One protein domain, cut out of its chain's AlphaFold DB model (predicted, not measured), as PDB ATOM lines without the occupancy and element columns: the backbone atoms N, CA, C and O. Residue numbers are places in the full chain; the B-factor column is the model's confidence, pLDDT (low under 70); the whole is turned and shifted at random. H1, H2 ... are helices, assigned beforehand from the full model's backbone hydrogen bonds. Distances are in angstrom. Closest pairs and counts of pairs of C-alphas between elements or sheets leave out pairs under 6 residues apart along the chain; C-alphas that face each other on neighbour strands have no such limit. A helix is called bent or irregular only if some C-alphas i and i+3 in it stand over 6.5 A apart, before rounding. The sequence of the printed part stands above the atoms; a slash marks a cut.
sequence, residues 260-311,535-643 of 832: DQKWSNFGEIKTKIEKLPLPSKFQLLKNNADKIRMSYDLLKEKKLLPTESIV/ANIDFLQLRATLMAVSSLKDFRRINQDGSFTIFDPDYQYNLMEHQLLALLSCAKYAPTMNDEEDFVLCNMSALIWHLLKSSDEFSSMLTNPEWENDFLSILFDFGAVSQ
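AT A GLANCE: This is residues 260 to 311 and 535 to 643 of the 832 residues of the protein "CSON003654 protein" of Culicoides sonorensis (UniProt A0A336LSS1). Two long helices, H7 and H9, cross in the middle of the domain, and H2 lies across H7, with its residues 288 to 292 meeting H9. H1 and H3 make one end beyond H7; toward the other end H4 packs on H9 and H6 makes a corner with it, residues 583 to 588 meeting residues 637 to 641 of H9, with H5 on H6 and the loop of residues 559 to 575 farthest out. The printed part has 161 residues with nine named helices, H1 to H9 in order, and no named strand: the class is all helix, with mostly crossed packing. It is compact, with a radius of gyration of the C-alphas of 16.5 A and spans of 47 by 34 by 31 A.

IN THESE COORDINATES: H1, residues 260 to 274, begins at C-alpha 260 (34.123, -22.412, -28.997) and is 20.7 A long. H2 is residues 288 to 301, 20.0 A, and H3 residues 308 to 311, 5.3 A. After the cut come H4, residues 539 to 550, 16.4 A, and H5, residues 552 to 558, 10.2 A. H5 is neither bent nor irregular, but only just: C-alphas 553 and 556 are 6.0 A apart. H6 is residues 576 to 588, 18.8 A. H7, residues 595 to 613, is 25.9 A long from C-alpha 595 (5.515, -27.862, -45.270). H8 is residues 616 to 619, 5.0 A. H9, residues 625 to 643, is 27.3 A long and ends at C-alpha 643 (20.187, -26.166, -50.102).

HOW THE PARTS SIT: H7 and H9 are the hubs, touching four helices each. They touch at a steep tilt of 56 degrees, opposite ways, the closest C-alphas, of Ser 605 and Phe 636, 6.4 A apart. H2 is about perpendicular to both and touches H7 at Ile 292 and Cys 602, closest C-alphas 4.8 A, and H9 at Ala 289 and Leu 632, 4.9 A. H1 touches H7 with residues 270 to 274 alone, closest C-alphas Glu 274 and Val 600, 5.6 A, and H3 at Lys 262 and Ile 310, 5.8 A. H4 touches H9 at a steep tilt of 38 degrees, closest C-alphas Gln 541 and Phe 638, 5.2 A. H6 touches H9 at Ala 587 and Val 641, closest C-alphas 5.3 A, and H5 at Asp 554 and Glu 577, 7.2 A. H7 and H8 touch only at the corner, and only just, with 3 pairs of C-alphas within 8 A; the closest are Lys 613 and Ser 619, 5.8 A. H1 and H9 are apart. Every O i to N i+4 pair is within hydrogen-bond range in H1, H2, H4, H6, H7 and H9, and 2 of 3 in H5; H3 and H8 are too short for one.

THE WHOLE: The C-alphas of Gln 261 and Asp 561 are farthest apart, 50.2 A. Residues 312 to 534 are cut out, with 5.0 A between C-alphas 311 and 535. The links H1 to H2 and H5 to H6 are long. Mean pLDDT of the printed part is 83.5; residues 260 to 264, 552 to 563, 574 and 623 are under 70.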
ATOM      1  N   ASP A 260      34.963 -21.211 -28.883       58.41
ATOM      2  CA  ASP A 260      34.123 -22.412 -28.997       58.41
ATOM      3  C   ASP A 260      32.819 -22.258 -28.203       58.41
ATOM      4  O   ASP A 260      31.774 -22.716 -28.658       58.41
ATOM      5  N   GLN A 261      32.827 -21.562 -27.061       60.56
ATOM      6  CA  GLN A 261      31.620 -21.351 -26.258       60.56
ATOM      7  C   GLN A 261      30.580 -20.486 -26.983       60.56
ATOM      8  O   GLN A 261      29.394 -20.827 -26.995       60.56
ATOM      9  N   LYS A 262      30.986 -19.382 -27.629       64.38
ATOM     10  CA  LYS A 262      30.055 -18.563 -28.431       64.38
ATOM     11  C   LYS A 262      29.479 -19.353 -29.606       64.38
ATOM     12  O   LYS A 262      28.280 -19.272 -29.876       64.38
ATOM     13  N   TRP A 263      30.327 -20.129 -30.279       64.38
ATOM     14  CA  TRP A 263      29.921 -20.971 -31.399       64.38
ATOM     15  C   TRP A 263      28.977 -22.098 -30.971       64.38
ATOM     16  O   TRP A 263      27.941 -22.291 -31.609       64.38
ATOM     17  N   SER A 264      29.284 -22.786 -29.868       67.44
ATOM     18  CA  SER A 264      28.432 -23.816 -29.264       67.44
ATOM     19  C   SER A 264      27.051 -23.249 -28.954       67.44
ATOM     20  O   SER A 264      26.044 -23.804 -29.387       67.44
ATOM     21  N   ASN A 265      26.995 -22.066 -28.333       77.06
ATOM     22  CA  ASN A 265      25.732 -21.392 -28.033       77.06
ATOM     23  C   ASN A 265      24.906 -21.104 -29.301       77.06
ATOM     24  O   ASN A 265      23.699 -21.351 -29.324       77.06
ATOM     25  N   PHE A 266      25.530 -20.610 -30.377       80.50
ATOM     26  CA  PHE A 266      24.819 -20.372 -31.640       80.50
ATOM     27  C   PHE A 266      24.378 -21.686 -32.308       80.50
ATOM     28  O   PHE A 266      23.265 -21.776 -32.827       80.50
ATOM     29  N   GLY A 267      25.224 -22.721 -32.279       81.81
ATOM     30  CA  GLY A 267      24.912 -24.055 -32.795       81.81
ATOM     31  C   GLY A 267      23.728 -24.708 -32.077       81.81
ATOM     32  O   GLY A 267      22.850 -25.286 -32.723       81.81
ATOM     33  N   GLU A 268      23.639 -24.548 -30.758       84.25
ATOM     34  CA  GLU A 268      22.493 -24.992 -29.962       84.25
ATOM     35  C   GLU A 268      21.206 -24.250 -30.327       84.25
ATOM     36  O   GLU A 268      20.153 -24.877 -30.462       84.25
ATOM     37  N   ILE A 269      21.276 -22.924 -30.501       86.50
ATOM     38  CA  ILE A 269      20.135 -22.113 -30.944       86.50
ATOM     39  C   ILE A 269      19.639 -22.618 -32.301       86.50
ATOM     40  O   ILE A 269      18.458 -22.930 -32.440       86.50
ATOM     41  N   LYS A 270      20.542 -22.779 -33.273       85.75
ATOM     42  CA  LYS A 270      20.215 -23.299 -34.605       85.75
ATOM     43  C   LYS A 270      19.555 -24.679 -34.536       85.75
ATOM     44  O   LYS A 270      18.494 -24.879 -35.117       85.75
ATOM     45  N   THR A 271      20.108 -25.592 -33.739       88.12
ATOM     46  CA  THR A 271      19.549 -26.942 -33.554       88.12
ATOM     47  C   THR A 271      18.140 -26.906 -32.951       88.12
ATOM     48  O   THR A 271      17.273 -27.689 -33.335       88.12
ATOM     49  N   LYS A 272      17.883 -26.004 -31.992       91.56
ATOM     50  CA  LYS A 272      16.543 -25.817 -31.407       91.56
ATOM     51  C   LYS A 272      15.552 -25.282 -32.437       91.56
ATOM     52  O   LYS A 272      14.400 -25.700 -32.427       91.56
ATOM     53  N   ILE A 273      16.004 -24.391 -33.315       91.31
ATOM     54  CA  ILE A 273      15.202 -23.786 -34.379       91.31
ATOM     55  C   ILE A 273      14.797 -24.813 -35.441       91.31
ATOM     56  O   ILE A 273      13.629 -24.870 -35.815       91.31
ATOM     57  N   GLU A 274      15.737 -25.648 -35.883       88.06
ATOM     58  CA  GLU A 274      15.490 -26.716 -36.865       88.06
ATOM     59  C   GLU A 274      14.484 -27.762 -36.355       88.06
ATOM     60  O   GLU A 274      13.790 -28.390 -37.146       88.06
ATOM     61  N   LYS A 275      14.370 -27.930 -35.031       91.12
ATOM     62  CA  LYS A 275      13.461 -28.889 -34.380       91.12
ATOM     63  C   LYS A 275      12.113 -28.293 -33.964       91.12
ATOM     64  O   LYS A 275      11.343 -28.964 -33.273       91.12
ATOM     65  N   LEU A 276      11.826 -27.036 -34.310       93.62
ATOM     66  CA  LEU A 276      10.543 -26.427 -33.965       93.62
ATOM     67  C   LEU A 276       9.395 -27.122 -34.711       93.62
ATOM     68  O   LEU A 276       9.501 -27.343 -35.916       93.62
ATOM     69  N   PRO A 277       8.277 -27.425 -34.029       92.88
ATOM     70  CA  PRO A 277       7.127 -28.030 -34.682       92.88
ATOM     71  C   PRO A 277       6.454 -27.030 -35.626       92.88
ATOM     72  O   PRO A 277       6.318 -25.847 -35.297       92.88
ATOM     73  N   LEU A 278       5.982 -27.534 -36.766       94.38
ATOM     74  CA  LEU A 278       5.252 -26.767 -37.769       94.38
ATOM     75  C   LEU A 278       3.962 -26.149 -37.180       94.38
ATOM     76  O   LEU A 278       3.076 -26.884 -36.729       94.38
ATOM     77  N   PRO A 279       3.795 -24.812 -37.192       93.75
ATOM     78  CA  PRO A 279       2.563 -24.171 -36.742       93.75
ATOM     79  C   PRO A 279       1.419 -24.367 -37.742       93.75
ATOM     80  O   PRO A 279       1.586 -24.143 -38.937       93.75
ATOM     81  N   SER A 280       0.204 -24.645 -37.259       90.06
ATOM     82  CA  SER A 280      -0.979 -24.844 -38.119       90.06
ATOM     83  C   SER A 280      -1.309 -23.651 -39.026       90.06
ATOM     84  O   SER A 280      -1.816 -23.823 -40.130       90.06
ATOM     85  N   LYS A 281      -0.997 -22.424 -38.587       90.75
ATOM     86  CA  LYS A 281      -1.194 -21.206 -39.390       90.75
ATOM     87  C   LYS A 281      -0.223 -21.091 -40.569       90.75
ATOM     88  O   LYS A 281      -0.555 -20.384 -41.515       90.75
ATOM     89  N   PHE A 282       0.928 -21.769 -40.539       92.62
ATOM     90  CA  PHE A 282       1.936 -21.693 -41.603       92.62
ATOM     91  C   PHE A 282       1.369 -22.147 -42.949       92.62
ATOM     92  O   PHE A 282       1.564 -21.488 -43.965       92.62
ATOM     93  N   GLN A 283       0.564 -23.211 -42.925       88.81
ATOM     94  CA  GLN A 283      -0.076 -23.803 -44.103       88.81
ATOM     95  C   GLN A 283      -1.099 -22.873 -44.774       88.81
ATOM     96  O   GLN A 283      -1.480 -23.077 -45.922       88.81
ATOM     97  N   LEU A 284      -1.566 -21.841 -44.061       91.12
ATOM     98  CA  LEU A 284      -2.514 -20.860 -44.589       91.12
ATOM     99  C   LEU A 284      -1.814 -19.727 -45.358       91.12
ATOM    100  O   LEU A 284      -2.479 -18.967 -46.067       91.12
ATOM    101  N   LEU A 285      -0.494 -19.587 -45.206       91.88
ATOM    102  CA  LEU A 285       0.288 -18.512 -45.809       91.88
ATOM    103  C   LEU A 285       0.659 -18.861 -47.251       91.88
ATOM    104  O   LEU A 285       1.236 -19.910 -47.531       91.88
ATOM    105  N   LYS A 286       0.340 -17.949 -48.173       87.06
ATOM    106  CA  LYS A 286       0.522 -18.170 -49.616       87.06
ATOM    107  C   LYS A 286       1.851 -17.670 -50.171       87.06
ATOM    108  O   LYS A 286       2.275 -18.166 -51.205       87.06
ATOM    109  N   ASN A 287       2.472 -16.672 -49.544       90.44
ATOM    110  CA  ASN A 287       3.717 -16.080 -50.034       90.44
ATOM    111  C   ASN A 287       4.875 -16.312 -49.054       90.44
ATOM    112  O   ASN A 287       4.676 -16.423 -47.841       90.44
ATOM    113  N   ASN A 288       6.087 -16.378 -49.604       91.31
ATOM    114  CA  ASN A 288       7.298 -16.720 -48.858       91.31
ATOM    115  C   ASN A 288       7.704 -15.624 -47.859       91.31
ATOM    116  O   ASN A 288       8.203 -15.931 -46.778       91.31
ATOM    117  N   ALA A 289       7.434 -14.353 -48.171       93.50
ATOM    118  CA  ALA A 289       7.743 -13.239 -47.277       93.50
ATOM    119  C   ALA A 289       6.954 -13.328 -45.958       93.50
ATOM    120  O   ALA A 289       7.535 -13.211 -44.878       93.50
ATOM    121  N   ASP A 290       5.652 -13.607 -46.026       95.00
ATOM    122  CA  ASP A 290       4.796 -13.759 -44.849       95.00
ATOM    123  C   ASP A 290       5.129 -15.026 -44.060       95.00
ATOM    124  O   ASP A 290       5.115 -14.993 -42.827       95.00
ATOM    125  N   LYS A 291       5.498 -16.120 -44.742       95.56
ATOM    126  CA  LYS A 291       6.028 -17.329 -44.093       95.56
ATOM    127  C   LYS A 291       7.275 -17.006 -43.256       95.56
ATOM    128  O   LYS A 291       7.320 -17.358 -42.077       95.56
ATOM    129  N   ILE A 292       8.238 -16.263 -43.812       96.88
ATOM    130  CA  ILE A 292       9.445 -15.840 -43.079       96.88
ATOM    131  C   ILE A 292       9.100 -14.900 -41.919       96.88
ATOM    132  O   ILE A 292       9.654 -15.060 -40.832       96.88
ATOM    133  N   ARG A 293       8.180 -13.943 -42.096       95.38
ATOM    134  CA  ARG A 293       7.748 -13.053 -41.000       95.38
ATOM    135  C   ARG A 293       7.102 -13.822 -39.856       95.38
ATOM    136  O   ARG A 293       7.431 -13.572 -38.701       95.38
ATOM    137  N   MET A 294       6.249 -14.795 -40.166       95.88
ATOM    138  CA  MET A 294       5.641 -15.653 -39.152       95.88
ATOM    139  C   MET A 294       6.706 -16.460 -38.398       95.88
ATOM    140  O   MET A 294       6.669 -16.518 -37.169       95.88
ATOM    141  N   SER A 295       7.676 -17.043 -39.114       96.81
ATOM    142  CA  SER A 295       8.836 -17.696 -38.498       96.81
ATOM    143  C   SER A 295       9.610 -16.726 -37.604       96.81
ATOM    144  O   SER A 295       9.897 -17.052 -36.459       96.81
ATOM    145  N   TYR A 296       9.890 -15.508 -38.068       96.12
ATOM    146  CA  TYR A 296      10.581 -14.481 -37.289       96.12
ATOM    147  C   TYR A 296       9.847 -14.131 -35.985       96.12
ATOM    148  O   TYR A 296      10.463 -14.119 -34.916       96.12
ATOM    149  N   ASP A 297       8.535 -13.901 -36.051       95.94
ATOM    150  CA  ASP A 297       7.711 -13.595 -34.878       95.94
ATOM    151  C   ASP A 297       7.679 -14.764 -33.888       95.94
ATOM    152  O   ASP A 297       7.818 -14.559 -32.679       95.94
ATOM    153  N   LEU A 298       7.589 -15.998 -34.390       96.31
ATOM    154  CA  LEU A 298       7.662 -17.202 -33.568       96.31
ATOM    155  C   LEU A 298       9.029 -17.339 -32.885       96.31
ATOM    156  O   LEU A 298       9.094 -17.592 -31.681       96.31
ATOM    157  N   LEU A 299      10.131 -17.151 -33.616       96.12
ATOM    158  CA  LEU A 299      11.481 -17.203 -33.048       96.12
ATOM    159  C   LEU A 299      11.677 -16.132 -31.971       96.12
ATOM    160  O   LEU A 299      12.308 -16.394 -30.942       96.12
ATOM    161  N   LYS A 300      11.096 -14.946 -32.170       94.88
ATOM    162  CA  LYS A 300      11.087 -13.866 -31.182       94.88
ATOM    163  C   LYS A 300      10.294 -14.247 -29.931       94.88
ATOM    164  O   LYS A 300      10.806 -14.081 -28.826       94.88
ATOM    165  N   GLU A 301       9.087 -14.795 -30.086       95.75
ATOM    166  CA  GLU A 301       8.247 -15.281 -28.979       95.75
ATOM    167  C   GLU A 301       8.970 -16.359 -28.158       95.75
ATOM    168  O   GLU A 301       9.001 -16.308 -26.927       95.75
ATOM    169  N   LYS A 302       9.615 -17.309 -28.844       94.69
ATOM    170  CA  LYS A 302      10.371 -18.408 -28.229       94.69
ATOM    171  C   LYS A 302      11.746 -17.993 -27.698       94.69
ATOM    172  O   LYS A 302      12.423 -18.829 -27.107       94.69
ATOM    173  N   LYS A 303      12.154 -16.728 -27.870       93.38
ATOM    174  CA  LYS A 303      13.476 -16.197 -27.482       93.38
ATOM    175  C   LYS A 303      14.641 -16.986 -28.096       93.38
ATOM    176  O   LYS A 303      15.648 -17.234 -27.441       93.38
ATOM    177  N   LEU A 304      14.483 -17.386 -29.355       93.19
ATOM    178  CA  LEU A 304      15.479 -18.135 -30.126       93.19
ATOM    179  C   LEU A 304      16.260 -17.250 -31.110       93.19
ATOM    180  O   LEU A 304      17.137 -17.742 -31.808       93.19
ATOM    181  N   LEU A 305      15.973 -15.947 -31.178       91.44
ATOM    182  CA  LEU A 305      16.754 -15.015 -31.990       91.44
ATOM    183  C   LEU A 305      18.086 -14.668 -31.288       91.44
ATOM    184  O   LEU A 305      18.061 -14.263 -30.122       91.44
ATOM    185  N   PRO A 306      19.242 -14.829 -31.960       87.50
ATOM    186  CA  PRO A 306      20.551 -14.565 -31.372       87.50
ATOM    187  C   PRO A 306      20.792 -13.062 -31.191       87.50
ATOM    188  O   PRO A 306      20.487 -12.264 -32.071       87.50
ATOM    189  N   THR A 307      21.400 -12.673 -30.071       82.38
ATOM    190  CA  THR A 307      21.818 -11.286 -29.830       82.38
ATOM    191  C   THR A 307      23.148 -10.972 -30.511       82.38
ATOM    192  O   THR A 307      23.984 -11.856 -30.703       82.38
ATOM    193  N   GLU A 308      23.407  -9.691 -30.790       75.62
ATOM    194  CA  GLU A 308      24.664  -9.241 -31.414       75.62
ATOM    195  C   GLU A 308      25.921  -9.690 -30.655       75.62
ATOM    196  O   GLU A 308      26.941 -10.008 -31.257       75.62
ATOM    197  N   SER A 309      25.855  -9.788 -29.326       76.06
ATOM    198  CA  SER A 309      26.967 -10.255 -28.486       76.06
ATOM    199  C   SER A 309      27.430 -11.688 -28.793       76.06
ATOM    200  O   SER A 309      28.611 -11.999 -28.604       76.06
ATOM    201  N   ILE A 310      26.516 -12.545 -29.263       74.44
ATOM    202  CA  ILE A 310      26.781 -13.951 -29.594       74.44
ATOM    203  C   ILE A 310      27.510 -14.050 -30.937       74.44
ATOM    204  O   ILE A 310      28.395 -14.887 -31.088       74.44
ATOM    205  N   VAL A 311      27.170 -13.181 -31.892       75.81
ATOM    206  CA  VAL A 311      27.693 -13.230 -33.269       75.81
ATOM    207  C   VAL A 311      28.859 -12.278 -33.527       75.81
ATOM    208  O   VAL A 311      29.604 -12.486 -34.479       75.81
ATOM    209  N   ALA A 535      28.573 -15.896 -36.988       80.25
ATOM    210  CA  ALA A 535      27.263 -16.508 -37.086       80.25
ATOM    211  C   ALA A 535      27.349 -17.771 -37.957       80.25
ATOM    212  O   ALA A 535      27.866 -17.742 -39.074       80.25
ATOM    213  N   ASN A 536      26.820 -18.892 -37.460       79.38
ATOM    214  CA  ASN A 536      26.725 -20.145 -38.216       79.38
ATOM    215  C   ASN A 536      25.522 -20.117 -39.180       79.38
ATOM    216  O   ASN A 536      24.583 -20.916 -39.064       79.38
ATOM    217  N   ILE A 537      25.521 -19.140 -40.087       87.00
ATOM    218  CA  ILE A 537      24.462 -18.905 -41.072       87.00
ATOM    219  C   ILE A 537      24.893 -19.320 -42.475       87.00
ATOM    220  O   ILE A 537      26.079 -19.488 -42.768       87.00
ATOM    221  N   ASP A 538      23.911 -19.466 -43.361       91.12
ATOM    222  CA  ASP A 538      24.171 -19.725 -44.767       91.12
ATOM    223  C   ASP A 538      24.623 -18.440 -45.485       91.12
ATOM    224  O   ASP A 538      23.835 -17.660 -46.023       91.12
ATOM    225  N   PHE A 539      25.938 -18.218 -45.495       92.06
ATOM    226  CA  PHE A 539      26.553 -17.112 -46.228       92.06
ATOM    227  C   PHE A 539      26.366 -17.214 -47.746       92.06
ATOM    228  O   PHE A 539      26.457 -16.204 -48.437       92.06
ATOM    229  N   LEU A 540      26.109 -18.405 -48.296       93.12
ATOM    230  CA  LEU A 540      25.868 -18.556 -49.729       93.12
ATOM    231  C   LEU A 540      24.491 -17.984 -50.095       93.12
ATOM    232  O   LEU A 540      24.400 -17.177 -51.021       93.12
ATOM    233  N   GLN A 541      23.463 -18.324 -49.308       94.50
ATOM    234  CA  GLN A 541      22.124 -17.730 -49.384       94.50
ATOM    235  C   GLN A 541      22.184 -16.206 -49.206       94.50
ATOM    236  O   GLN A 541      21.622 -15.460 -50.013       94.50
ATOM    237  N   LEU A 542      22.902 -15.735 -48.180       92.94
ATOM    238  CA  LEU A 542      23.034 -14.310 -47.881       92.94
ATOM    239  C   LEU A 542      23.651 -13.527 -49.050       92.94
ATOM    240  O   LEU A 542      23.063 -12.551 -49.518       92.94
ATOM    241  N   ARG A 543      24.809 -13.964 -49.559       92.69
ATOM    242  CA  ARG A 543      25.502 -13.282 -50.667       92.69
ATOM    243  C   ARG A 543      24.662 -13.248 -51.930       92.69
ATOM    244  O   ARG A 543      24.565 -12.194 -52.551       92.69
ATOM    245  N   ALA A 544      24.044 -14.374 -52.290       91.31
ATOM    246  CA  ALA A 544      23.194 -14.448 -53.474       91.31
ATOM    247  C   ALA A 544      22.024 -13.455 -53.382       91.31
ATOM    248  O   ALA A 544      21.758 -12.721 -54.333       91.31
ATOM    249  N   THR A 545      21.404 -13.363 -52.202       90.44
ATOM    250  CA  THR A 545      20.312 -12.423 -51.921       90.44
ATOM    251  C   THR A 545      20.771 -10.971 -52.046       90.44
ATOM    252  O   THR A 545      20.143 -10.193 -52.759       90.44
ATOM    253  N   LEU A 546      21.889 -10.597 -51.414       87.00
ATOM    254  CA  LEU A 546      22.428  -9.230 -51.472       87.00
ATOM    255  C   LEU A 546      22.791  -8.811 -52.906       87.00
ATOM    256  O   LEU A 546      22.452  -7.706 -53.336       87.00
ATOM    257  N   MET A 547      23.419  -9.711 -53.669       85.31
ATOM    258  CA  MET A 547      23.758  -9.471 -55.075       85.31
ATOM    259  C   MET A 547      22.500  -9.294 -55.936       85.31
ATOM    260  O   MET A 547      22.427  -8.348 -56.723       85.31
ATOM    261  N   ALA A 548      21.478 -10.132 -55.753       82.94
ATOM    262  CA  ALA A 548      20.214 -10.004 -56.477       82.94
ATOM    263  C   ALA A 548      19.470  -8.709 -56.143       82.94
ATOM    264  O   ALA A 548      18.997  -8.018 -57.044       82.94
ATOM    265  N   VAL A 549      19.421  -8.345 -54.860       78.00
ATOM    266  CA  VAL A 549      18.729  -7.143 -54.373       78.00
ATOM    267  C   VAL A 549      19.346  -5.875 -54.962       78.00
ATOM    268  O   VAL A 549      18.631  -4.981 -55.411       78.00
ATOM    269  N   SER A 550      20.677  -5.829 -55.069       72.75
ATOM    270  CA  SER A 550      21.380  -4.717 -55.722       72.75
ATOM    271  C   SER A 550      21.056  -4.564 -57.221       72.75
ATOM    272  O   SER A 550      21.235  -3.481 -57.775       72.75
ATOM    273  N   SER A 551      20.512  -5.613 -57.854       71.06
ATOM    274  CA  SER A 551      20.194  -5.696 -59.290       71.06
ATOM    275  C   SER A 551      18.675  -5.744 -59.577       71.06
ATOM    276  O   SER A 551      18.245  -6.086 -60.678       71.06
ATOM    277  N   LEU A 552      17.827  -5.404 -58.592       64.06
ATOM    278  CA  LEU A 552      16.368  -5.628 -58.613       64.06
ATOM    279  C   LEU A 552      15.590  -4.956 -59.754       64.06
ATOM    280  O   LEU A 552      14.554  -5.470 -60.185       64.06
ATOM    281  N   LYS A 553      16.048  -3.792 -60.229       58.41
ATOM    282  CA  LYS A 553      15.360  -3.057 -61.307       58.41
ATOM    283  C   LYS A 553      15.342  -3.855 -62.608       58.41
ATOM    284  O   LYS A 553      14.339  -3.843 -63.315       58.41
ATOM    285  N   ASP A 554      16.415  -4.590 -62.862       56.19
ATOM    286  CA  ASP A 554      16.554  -5.450 -64.029       56.19
ATOM    287  C   ASP A 554      15.843  -6.800 -63.802       56.19
ATOM    288  O   ASP A 554      15.158  -7.317 -64.684       56.19
ATOM    289  N   PHE A 555      15.855  -7.308 -62.564       55.44
ATOM    290  CA  PHE A 555      15.186  -8.551 -62.150       55.44
ATOM    291  C   PHE A 555      13.671  -8.595 -62.436       55.44
ATOM    292  O   PHE A 555      13.184  -9.562 -63.030       55.44
ATOM    293  N   ARG A 556      12.907  -7.554 -62.062       60.53
ATOM    294  CA  ARG A 556      11.443  -7.514 -62.294       60.53
ATOM    295  C   ARG A 556      11.077  -7.513 -63.791       60.53
ATOM    296  O   ARG A 556       9.952  -7.880 -64.131       60.53
ATOM    297  N   ARG A 557      12.009  -7.122 -64.672       56.41
ATOM    298  CA  ARG A 557      11.832  -7.081 -66.134       56.41
ATOM    299  C   ARG A 557      11.938  -8.467 -66.772       56.41
ATOM    300  O   ARG A 557      11.193  -8.759 -67.695       56.41
ATOM    301  N   ILE A 558      12.833  -9.328 -66.283       50.28
ATOM    302  CA  ILE A 558      13.178 -10.583 -66.977       50.28
ATOM    303  C   ILE A 558      12.286 -11.759 -66.560       50.28
ATOM    304  O   ILE A 558      12.028 -12.665 -67.349       50.28
ATOM    305  N   ASN A 559      11.741 -11.730 -65.343       49.84
ATOM    306  CA  ASN A 559      10.867 -12.790 -64.830       49.84
ATOM    307  C   ASN A 559       9.490 -12.863 -65.540       49.84
ATOM    308  O   ASN A 559       8.672 -13.722 -65.221       49.84
ATOM    309  N   GLN A 560       9.219 -11.964 -66.495       53.66
ATOM    310  CA  GLN A 560       7.940 -11.862 -67.204       53.66
ATOM    311  C   GLN A 560       7.856 -12.750 -68.463       53.66
ATOM    312  O   GLN A 560       6.749 -13.114 -68.849       53.66
ATOM    313  N   ASP A 561       8.982 -13.180 -69.053       48.97
ATOM    314  CA  ASP A 561       8.981 -13.771 -70.410       48.97
ATOM    315  C   ASP A 561       9.048 -15.307 -70.495       48.97
ATOM    316  O   ASP A 561       8.995 -15.864 -71.591       48.97
ATOM    317  N   GLY A 562       9.124 -16.028 -69.371       53.84
ATOM    318  CA  GLY A 562       8.848 -17.477 -69.274       53.84
ATOM    319  C   GLY A 562       9.715 -18.466 -70.085       53.84
ATOM    320  O   GLY A 562       9.656 -19.661 -69.801       53.84
ATOM    321  N   SER A 563      10.524 -18.004 -71.043       62.88
ATOM    322  CA  SER A 563      11.268 -18.803 -72.032       62.88
ATOM    323  C   SER A 563      12.784 -18.836 -71.806       62.88
ATOM    324  O   SER A 563      13.475 -19.592 -72.479       62.88
ATOM    325  N   PHE A 564      13.291 -18.067 -70.838       71.38
ATOM    326  CA  PHE A 564      14.721 -17.926 -70.575       71.38
ATOM    327  C   PHE A 564      15.325 -19.193 -69.951       71.38
ATOM    328  O   PHE A 564      15.015 -19.562 -68.812       71.38
ATOM    329  N   THR A 565      16.216 -19.847 -70.689       76.50
ATOM    330  CA  THR A 565      17.043 -20.952 -70.217       76.50
ATOM    331  C   THR A 565      18.412 -20.463 -69.765       76.50
ATOM    332  O   THR A 565      18.909 -19.404 -70.135       76.50
ATOM    333  N   ILE A 566      19.077 -21.304 -68.990       82.62
ATOM    334  CA  ILE A 566      20.439 -21.077 -68.517       82.62
ATOM    335  C   ILE A 566      21.502 -21.081 -69.632       82.62
ATOM    336  O   ILE A 566      22.635 -20.682 -69.389       82.62
ATOM    337  N   PHE A 567      21.156 -21.519 -70.850       87.19
ATOM    338  CA  PHE A 567      22.042 -21.482 -72.023       87.19
ATOM    339  C   PHE A 567      21.788 -20.259 -72.918       87.19
ATOM    340  O   PHE A 567      22.552 -20.012 -73.854       87.19
ATOM    341  N   ASP A 568      20.736 -19.487 -72.643       83.38
ATOM    342  CA  ASP A 568      20.372 -18.324 -73.449       83.38
ATOM    343  C   ASP A 568      21.356 -17.154 -73.308       83.38
ATOM    344  O   ASP A 568      21.660 -16.542 -74.345       83.38
ATOM    345  N   PRO A 569      21.891 -16.847 -72.102       81.25
ATOM    346  CA  PRO A 569      22.856 -15.773 -71.930       81.25
ATOM    347  C   PRO A 569      24.101 -15.911 -72.788       81.25
ATOM    348  O   PRO A 569      24.662 -16.994 -72.955       81.25
ATOM    349  N   ASP A 570      24.612 -14.762 -73.221       85.12
ATOM    350  CA  ASP A 570      25.982 -14.668 -73.695       85.12
ATOM    351  C   ASP A 570      26.926 -14.424 -72.507       85.12
ATOM    352  O   ASP A 570      27.021 -13.320 -71.960       85.12
ATOM    353  N   TYR A 571      27.606 -15.486 -72.085       85.38
ATOM    354  CA  TYR A 571      28.567 -15.463 -70.989       85.38
ATOM    355  C   TYR A 571      29.920 -14.862 -71.400       85.38
ATOM    356  O   TYR A 571      30.766 -14.676 -70.526       85.38
ATOM    357  N   GLN A 572      30.146 -14.503 -72.673       81.44
ATOM    358  CA  GLN A 572      31.359 -13.772 -73.071       81.44
ATOM    359  C   GLN A 572      31.441 -12.397 -72.405       81.44
ATOM    360  O   GLN A 572      32.519 -11.962 -72.004       81.44
ATOM    361  N   TYR A 573      30.296 -11.730 -72.260       74.38
ATOM    362  CA  TYR A 573      30.207 -10.399 -71.659       74.38
ATOM    363  C   TYR A 573      30.067 -10.444 -70.132       74.38
ATOM    364  O   TYR A 573      30.105  -9.398 -69.489       74.38
ATOM    365  N   ASN A 574      29.923 -11.649 -69.557       63.47
ATOM    366  CA  ASN A 574      29.853 -11.926 -68.120       63.47
ATOM    367  C   ASN A 574      28.932 -10.959 -67.346       63.47
ATOM    368  O   ASN A 574      29.303 -10.412 -66.307       63.47
ATOM    369  N   LEU A 575      27.736 -10.714 -67.887       70.31
ATOM    370  CA  LEU A 575      26.766  -9.800 -67.293       70.31
ATOM    371  C   LEU A 575      26.181 -10.421 -66.016       70.31
ATOM    372  O   LEU A 575      25.532 -11.467 -66.062       70.31
ATOM    373  N   MET A 576      26.394  -9.749 -64.881       75.88
ATOM    374  CA  MET A 576      25.928 -10.168 -63.551       75.88
ATOM    375  C   MET A 576      24.422 -10.495 -63.524       75.88
ATOM    376  O   MET A 576      24.016 -11.480 -62.911       75.88
ATOM    377  N   GLU A 577      23.611  -9.715 -64.242       74.44
ATOM    378  CA  GLU A 577      22.162  -9.908 -64.417       74.44
ATOM    379  C   GLU A 577      21.837 -11.316 -64.942       74.44
ATOM    380  O   GLU A 577      21.042 -12.041 -64.347       74.44
ATOM    381  N   HIS A 578      22.524 -11.766 -65.995       76.62
ATOM    382  CA  HIS A 578      22.299 -13.084 -66.590       76.62
ATOM    383  C   HIS A 578      22.656 -14.242 -65.652       76.62
ATOM    384  O   HIS A 578      21.970 -15.264 -65.626       76.62
ATOM    385  N   GLN A 579      23.716 -14.091 -64.859       79.38
ATOM    386  CA  GLN A 579      24.138 -15.116 -63.902       79.38
ATOM    387  C   GLN A 579      23.178 -15.213 -62.711       79.38
ATOM    388  O   GLN A 579      22.871 -16.318 -62.258       79.38
ATOM    389  N   LEU A 580      22.652 -14.079 -62.243       79.69
ATOM    390  CA  LEU A 580      21.608 -14.053 -61.219       79.69
ATOM    391  C   LEU A 580      20.337 -14.741 -61.716       79.69
ATOM    392  O   LEU A 580      19.783 -15.573 -61.001       79.69
ATOM    393  N   LEU A 581      19.916 -14.472 -62.952       76.62
ATOM    394  CA  LEU A 581      18.768 -15.153 -63.555       76.62
ATOM    395  C   LEU A 581      18.969 -16.654 -63.690       76.62
ATOM    396  O   LEU A 581      18.062 -17.424 -63.392       76.62
ATOM    397  N   ALA A 582      20.158 -17.078 -64.112       81.19
ATOM    398  CA  ALA A 582      20.506 -18.485 -64.183       81.19
ATOM    399  C   ALA A 582      20.330 -19.172 -62.815       81.19
ATOM    400  O   ALA A 582      19.716 -20.240 -62.735       81.19
ATOM    401  N   LEU A 583      20.782 -18.541 -61.725       84.81
ATOM    402  CA  LEU A 583      20.585 -19.061 -60.370       84.81
ATOM    403  C   LEU A 583      19.129 -19.022 -59.902       84.81
ATOM    404  O   LEU A 583      18.655 -19.995 -59.329       84.81
ATOM    405  N   LEU A 584      18.403 -17.940 -60.164       78.06
ATOM    406  CA  LEU A 584      16.989 -17.816 -59.796       78.06
ATOM    407  C   LEU A 584      16.114 -18.807 -60.561       78.06
ATOM    408  O   LEU A 584      15.178 -19.372 -59.998       78.06
ATOM    409  N   SER A 585      16.467 -19.109 -61.813       78.75
ATOM    410  CA  SER A 585      15.841 -20.209 -62.542       78.75
ATOM    411  C   SER A 585      15.975 -21.510 -61.751       78.75
ATOM    412  O   SER A 585      15.035 -22.290 -61.703       78.75
ATOM    413  N   CYS A 586      17.096 -21.739 -61.055       83.19
ATOM    414  CA  CYS A 586      17.252 -22.922 -60.214       83.19
ATOM    415  C   CYS A 586      16.274 -22.948 -59.037       83.19
ATOM    416  O   CYS A 586      15.791 -24.028 -58.729       83.19
ATOM    417  N   ALA A 587      15.906 -21.800 -58.458       81.56
ATOM    418  CA  ALA A 587      14.875 -21.738 -57.417       81.56
ATOM    419  C   ALA A 587      13.512 -22.209 -57.946       81.56
ATOM    420  O   ALA A 587      12.857 -23.041 -57.326       81.56
ATOM    421  N   LYS A 588      13.121 -21.747 -59.143       78.62
ATOM    422  CA  LYS A 588      11.846 -22.119 -59.787       78.62
ATOM    423  C   LYS A 588      11.695 -23.626 -60.016       78.62
ATOM    424  O   LYS A 588      10.578 -24.135 -60.019       78.62
ATOM    425  N   TYR A 589      12.804 -24.323 -60.250       79.31
ATOM    426  CA  TYR A 589      12.827 -25.766 -60.504       79.31
ATOM    427  C   TYR A 589      13.459 -26.556 -59.353       79.31
ATOM    428  O   TYR A 589      13.845 -27.709 -59.559       79.31
ATOM    429  N   ALA A 590      13.596 -25.946 -58.173       82.56
ATOM    430  CA  ALA A 590      14.046 -26.649 -56.987       82.56
ATOM    431  C   ALA A 590      13.066 -27.793 -56.657       82.56
ATOM    432  O   ALA A 590      11.873 -27.684 -56.964       82.56
ATOM    433  N   PRO A 591      13.547 -28.891 -56.047       84.56
ATOM    434  CA  PRO A 591      12.674 -29.945 -55.548       84.56
ATOM    435  C   PRO A 591      11.532 -29.380 -54.695       84.56
ATOM    436  O   PRO A 591      11.734 -28.468 -53.894       84.56
ATOM    437  N   THR A 592      10.325 -29.922 -54.873       85.75
ATOM    438  CA  THR A 592       9.161 -29.517 -54.079       85.75
ATOM    439  C   THR A 592       9.337 -29.993 -52.643       85.75
ATOM    440  O   THR A 592       9.306 -31.194 -52.381       85.75
ATOM    441  N   MET A 593       9.517 -29.038 -51.735       89.19
ATOM    442  CA  MET A 593       9.591 -29.276 -50.299       89.19
ATOM    443  C   MET A 593       8.199 -29.517 -49.712       89.19
ATOM    444  O   MET A 593       7.198 -28.991 -50.209       89.19
ATOM    445  N   ASN A 594       8.129 -30.318 -48.651       90.75
ATOM    446  CA  ASN A 594       6.927 -30.389 -47.820       90.75
ATOM    447  C   ASN A 594       6.852 -29.187 -46.853       90.75
ATOM    448  O   ASN A 594       7.816 -28.440 -46.702       90.75
ATOM    449  N   ASP A 595       5.716 -29.008 -46.171       91.69
ATOM    450  CA  ASP A 595       5.515 -27.862 -45.270       91.69
ATOM    451  C   ASP A 595       6.540 -27.791 -44.121       91.69
ATOM    452  O   ASP A 595       6.868 -26.695 -43.664       91.69
ATOM    453  N   GLU A 596       7.041 -28.933 -43.632       91.75
ATOM    454  CA  GLU A 596       8.038 -28.974 -42.553       91.75
ATOM    455  C   GLU A 596       9.404 -28.487 -43.049       91.75
ATOM    456  O   GLU A 596      10.041 -27.660 -42.398       91.75
ATOM    457  N   GLU A 597       9.829 -28.942 -44.227       91.44
ATOM    458  CA  GLU A 597      11.061 -28.505 -44.893       91.44
ATOM    459  C   GLU A 597      11.010 -27.009 -45.238       91.44
ATOM    460  O   GLU A 597      11.940 -26.264 -44.913       91.44
ATOM    461  N   ASP A 598       9.887 -26.550 -45.800       92.94
ATOM    462  CA  ASP A 598       9.605 -25.135 -46.063       92.94
ATOM    463  C   ASP A 598       9.727 -24.294 -44.785       92.94
ATOM    464  O   ASP A 598      10.289 -23.194 -44.787       92.94
ATOM    465  N   PHE A 599       9.190 -24.801 -43.674       95.56
ATOM    466  CA  PHE A 599       9.214 -24.113 -42.390       95.56
ATOM    467  C   PHE A 599      10.622 -24.035 -41.796       95.56
ATOM    468  O   PHE A 599      11.017 -22.971 -41.315       95.56
ATOM    469  N   VAL A 600      11.415 -25.109 -41.884       93.69
ATOM    470  CA  VAL A 600      12.833 -25.088 -41.486       93.69
ATOM    471  C   VAL A 600      13.602 -24.053 -42.308       93.69
ATOM    472  O   VAL A 600      14.334 -23.240 -41.737       93.69
ATOM    473  N   LEU A 601      13.382 -24.003 -43.626       94.06
ATOM    474  CA  LEU A 601      14.013 -23.006 -44.489       94.06
ATOM    475  C   LEU A 601      13.594 -21.571 -44.124       94.06
ATOM    476  O   LEU A 601      14.437 -20.668 -44.063       94.06
ATOM    477  N   CYS A 602      12.310 -21.353 -43.825       96.56
ATOM    478  CA  CYS A 602      11.802 -20.062 -43.355       96.56
ATOM    479  C   CYS A 602      12.435 -19.651 -42.024       96.56
ATOM    480  O   CYS A 602      12.794 -18.487 -41.853       96.56
ATOM    481  N   ASN A 603      12.626 -20.593 -41.100       95.50
ATOM    482  CA  ASN A 603      13.273 -20.330 -39.820       95.50
ATOM    483  C   ASN A 603      14.746 -19.925 -39.992       95.50
ATOM    484  O   ASN A 603      15.199 -18.959 -39.376       95.50
ATOM    485  N   MET A 604      15.485 -20.612 -40.870       94.12
ATOM    486  CA  MET A 604      16.872 -20.254 -41.189       94.12
ATOM    487  C   MET A 604      16.968 -18.894 -41.893       94.12
ATOM    488  O   MET A 604      17.837 -18.082 -41.571       94.12
ATOM    489  N   SER A 605      16.026 -18.598 -42.787       96.25
ATOM    490  CA  SER A 605      15.929 -17.299 -43.461       96.25
ATOM    491  C   SER A 605      15.571 -16.175 -42.479       96.25
ATOM    492  O   SER A 605      16.137 -15.085 -42.546       96.25
ATOM    493  N   ALA A 606      14.698 -16.442 -41.502       95.75
ATOM    494  CA  ALA A 606      14.343 -15.499 -40.444       95.75
ATOM    495  C   ALA A 606      15.538 -15.141 -39.542       95.75
ATOM    496  O   ALA A 606      15.637 -13.998 -39.094       95.75
ATOM    497  N   LEU A 607      16.470 -16.075 -39.306       92.56
ATOM    498  CA  LEU A 607      17.726 -15.791 -38.601       92.56
ATOM    499  C   LEU A 607      18.619 -14.827 -39.384       92.56
ATOM    500  O   LEU A 607      19.111 -13.854 -38.816       92.56
ATOM    501  N   ILE A 608      18.813 -15.075 -40.682       92.88
ATOM    502  CA  ILE A 608      19.594 -14.179 -41.547       92.88
ATOM    503  C   ILE A 608      18.946 -12.794 -41.567       92.88
ATOM    504  O   ILE A 608      19.623 -11.787 -41.373       92.88
ATOM    505  N   TRP A 609      17.623 -12.747 -41.724       93.19
ATOM    506  CA  TRP A 609      16.854 -11.512 -41.682       93.19
ATOM    507  C   TRP A 609      17.037 -10.743 -40.367       93.19
ATOM    508  O   TRP A 609      17.305  -9.543 -40.392       93.19
ATOM    509  N   HIS A 610      16.947 -11.428 -39.221       92.06
ATOM    510  CA  HIS A 610      17.159 -10.826 -37.904       92.06
ATOM    511  C   HIS A 610      18.527 -10.150 -37.793       92.06
ATOM    512  O   HIS A 610      18.620  -8.995 -37.382       92.06
ATOM    513  N   LEU A 611      19.571 -10.882 -38.188       89.12
ATOM    514  CA  LEU A 611      20.962 -10.454 -38.089       89.12
ATOM    515  C   LEU A 611      21.298  -9.300 -39.038       89.12
ATOM    516  O   LEU A 611      22.126  -8.458 -38.710       89.12
ATOM    517  N   LEU A 612      20.655  -9.238 -40.205       88.38
ATOM    518  CA  LEU A 612      20.821  -8.117 -41.126       88.38
ATOM    519  C   LEU A 612      20.064  -6.875 -40.672       88.38
ATOM    520  O   LEU A 612      20.594  -5.772 -40.759       88.38
ATOM    521  N   LYS A 613      18.834  -7.031 -40.169       84.81
ATOM    522  CA  LYS A 613      17.997  -5.900 -39.747       84.81
ATOM    523  C   LYS A 613      18.592  -5.128 -38.563       84.81
ATOM    524  O   LYS A 613      18.219  -3.980 -38.353       84.81
ATOM    525  N   SER A 614      19.516  -5.723 -37.806       75.50
ATOM    526  CA  SER A 614      20.241  -5.009 -36.748       75.50
ATOM    527  C   SER A 614      21.380  -4.116 -37.273       75.50
ATOM    528  O   SER A 614      21.881  -3.277 -36.533       75.50
ATOM    529  N   SER A 615      21.768  -4.237 -38.550       79.19
ATOM    530  CA  SER A 615      22.747  -3.348 -39.190       79.19
ATOM    531  C   SER A 615      22.084  -2.061 -39.690       79.19
ATOM    532  O   SER A 615      21.122  -2.093 -40.465       79.19
ATOM    533  N   ASP A 616      22.649  -0.917 -39.297       78.06
ATOM    534  CA  ASP A 616      22.262   0.408 -39.802       78.06
ATOM    535  C   ASP A 616      22.475   0.508 -41.323       78.06
ATOM    536  O   ASP A 616      21.640   1.047 -42.058       78.06
ATOM    537  N   GLU A 617      23.573  -0.071 -41.821       77.25
ATOM    538  CA  GLU A 617      23.916  -0.090 -43.244       77.25
ATOM    539  C   GLU A 617      22.859  -0.824 -44.073       77.25
ATOM    540  O   GLU A 617      22.503  -0.381 -45.162       77.25
ATOM    541  N   PHE A 618      22.321  -1.926 -43.555       82.06
ATOM    542  CA  PHE A 618      21.275  -2.687 -44.229       82.06
ATOM    543  C   PHE A 618      19.889  -2.056 -44.056       82.06
ATOM    544  O   PHE A 618      19.120  -1.971 -45.014       82.06
ATOM    545  N   SER A 619      19.580  -1.540 -42.865       78.25
ATOM    546  CA  SER A 619      18.303  -0.870 -42.588       78.25
ATOM    547  C   SER A 619      18.081   0.347 -43.488       78.25
ATOM    548  O   SER A 619      16.966   0.579 -43.952       78.25
ATOM    549  N   SER A 620      19.145   1.086 -43.816       76.56
ATOM    550  CA  SER A 620      19.068   2.209 -44.759       76.56
ATOM    551  C   SER A 620      18.833   1.784 -46.220       76.56
ATOM    552  O   SER A 620      18.333   2.580 -47.016       76.56
ATOM    553  N   MET A 621      19.127   0.529 -46.581       74.81
ATOM    554  CA  MET A 621      18.846  -0.028 -47.908       74.81
ATOM    555  C   MET A 621      17.360  -0.367 -48.092       74.81
ATOM    556  O   MET A 621      16.847  -0.262 -49.200       74.81
ATOM    557  N   LEU A 622      16.646  -0.734 -47.022       73.69
ATOM    558  CA  LEU A 622      15.248  -1.189 -47.057       73.69
ATOM    559  C   LEU A 622      14.251  -0.102 -46.633       73.69
ATOM    560  O   LEU A 622      13.349  -0.327 -45.831       73.69
ATOM    561  N   THR A 623      14.391   1.098 -47.192       66.31
ATOM    562  CA  THR A 623      13.528   2.250 -46.860       66.31
ATOM    563  C   THR A 623      12.098   2.145 -47.409       66.31
ATOM    564  O   THR A 623      11.231   2.911 -46.989       66.31
ATOM    565  N   ASN A 624      11.819   1.192 -48.309       71.75
ATOM    566  CA  ASN A 624      10.500   0.954 -48.902       71.75
ATOM    567  C   ASN A 624       9.938  -0.430 -48.485       71.75
ATOM    568  O   ASN A 624      10.612  -1.437 -48.715       71.75
ATOM    569  N   PRO A 625       8.698  -0.522 -47.955       74.25
ATOM    570  CA  PRO A 625       8.042  -1.796 -47.632       74.25
ATOM    571  C   PRO A 625       7.969  -2.812 -48.785       74.25
ATOM    572  O   PRO A 625       8.049  -4.016 -48.543       74.25
ATOM    573  N   GLU A 626       7.850  -2.363 -50.040       77.31
ATOM    574  CA  GLU A 626       7.896  -3.272 -51.196       77.31
ATOM    575  C   GLU A 626       9.256  -3.962 -51.333       77.31
ATOM    576  O   GLU A 626       9.325  -5.128 -51.713       77.31
ATOM    577  N   TRP A 627      10.342  -3.265 -50.995       80.25
ATOM    578  CA  TRP A 627      11.688  -3.825 -51.084       80.25
ATOM    579  C   TRP A 627      11.942  -4.842 -49.980       80.25
ATOM    580  O   TRP A 627      12.646  -5.817 -50.214       80.25
ATOM    581  N   GLU A 628      11.341  -4.656 -48.802       86.62
ATOM    582  CA  GLU A 628      11.376  -5.674 -47.750       86.62
ATOM    583  C   GLU A 628      10.690  -6.967 -48.220       86.62
ATOM    584  O   GLU A 628      11.239  -8.052 -48.049       86.62
ATOM    585  N   ASN A 629       9.515  -6.862 -48.852       88.00
ATOM    586  CA  ASN A 629       8.808  -8.026 -49.400       88.00
ATOM    587  C   ASN A 629       9.634  -8.767 -50.455       88.00
ATOM    588  O   ASN A 629       9.793  -9.985 -50.358       88.00
ATOM    589  N   ASP A 630      10.182  -8.037 -51.428       85.38
ATOM    590  CA  ASP A 630      11.029  -8.625 -52.468       85.38
ATOM    591  C   ASP A 630      12.277  -9.269 -51.862       85.38
ATOM    592  O   ASP A 630      12.623 -10.393 -52.220       85.38
ATOM    593  N   PHE A 631      12.922  -8.595 -50.904       89.06
ATOM    594  CA  PHE A 631      14.094  -9.117 -50.209       89.06
ATOM    595  C   PHE A 631      13.792 -10.456 -49.537       89.06
ATOM    596  O   PHE A 631      14.533 -11.413 -49.735       89.06
ATOM    597  N   LEU A 632      12.703 -10.548 -48.767       92.56
ATOM    598  CA  LEU A 632      12.338 -11.781 -48.066       92.56
ATOM    599  C   LEU A 632      11.968 -12.907 -49.039       92.56
ATOM    600  O   LEU A 632      12.349 -14.052 -48.813       92.56
ATOM    601  N   SER A 633      11.269 -12.593 -50.133       89.94
ATOM    602  CA  SER A 633      10.960 -13.590 -51.163       89.94
ATOM    603  C   SER A 633      12.232 -14.127 -51.821       89.94
ATOM    604  O   SER A 633      12.415 -15.336 -51.911       89.94
ATOM    605  N   ILE A 634      13.145 -13.236 -52.218       89.94
ATOM    606  CA  ILE A 634      14.426 -13.604 -52.832       89.94
ATOM    607  C   ILE A 634      15.312 -14.369 -51.843       89.94
ATOM    608  O   ILE A 634      15.996 -15.316 -52.232       89.94
ATOM    609  N   LEU A 635      15.282 -13.994 -50.563       93.50
ATOM    610  CA  LEU A 635      16.000 -14.697 -49.507       93.50
ATOM    611  C   LEU A 635      15.535 -16.151 -49.408       93.50
ATOM    612  O   LEU A 635      16.378 -17.042 -49.332       93.50
ATOM    613  N   PHE A 636      14.223 -16.401 -49.450       93.62
ATOM    614  CA  PHE A 636      13.679 -17.758 -49.485       93.62
ATOM    615  C   PHE A 636      14.158 -18.525 -50.724       93.62
ATOM    616  O   PHE A 636      14.696 -19.626 -50.599       93.62
ATOM    617  N   ASP A 637      14.029 -17.917 -51.907       90.94
ATOM    618  CA  ASP A 637      14.388 -18.544 -53.183       90.94
ATOM    619  C   ASP A 637      15.868 -18.953 -53.209       90.94
ATOM    620  O   ASP A 637      16.203 -20.087 -53.560       90.94
ATOM    621  N   PHE A 638      16.775 -18.077 -52.765       93.06
ATOM    622  CA  PHE A 638      18.194 -18.424 -52.660       93.06
ATOM    623  C   PHE A 638      18.518 -19.371 -51.509       93.06
ATOM    624  O   PHE A 638      19.538 -20.057 -51.572       93.06
ATOM    625  N   GLY A 639      17.663 -19.450 -50.492       94.31
ATOM    626  CA  GLY A 639      17.741 -20.484 -49.470       94.31
ATOM    627  C   GLY A 639      17.537 -21.869 -50.080       94.31
ATOM    628  O   GLY A 639      18.391 -22.744 -49.922       94.31
ATOM    629  N   ALA A 640      16.483 -22.033 -50.882       92.19
ATOM    630  CA  ALA A 640      16.243 -23.266 -51.630       92.19
ATOM    631  C   ALA A 640      17.384 -23.552 -52.626       92.19
ATOM    632  O   ALA A 640      17.879 -24.679 -52.710       92.19
ATOM    633  N   VAL A 641      17.875 -22.527 -53.338       92.44
ATOM    634  CA  VAL A 641      19.013 -22.695 -54.259       92.44
ATOM    635  C   VAL A 641      20.268 -23.169 -53.527       92.44
ATOM    636  O   VAL A 641      20.936 -24.092 -53.989       92.44
ATOM    637  N   SER A 642      20.590 -22.572 -52.380       93.44
ATOM    638  CA  SER A 642      21.746 -22.968 -51.574       93.44
ATOM    639  C   SER A 642      21.626 -24.410 -51.069       93.44
ATOM    640  O   SER A 642      22.582 -25.185 -51.168       93.44
ATOM    641  N   GLN A 643      20.439 -24.817 -50.610       90.31
ATOM    642  CA  GLN A 643      20.187 -26.166 -50.102       90.31
ATOM    643  C   GLN A 643      20.395 -27.249 -51.171       90.31
ATOM    644  O   GLN A 643      21.091 -28.240 -50.921       90.31
TER     645      GLN A 643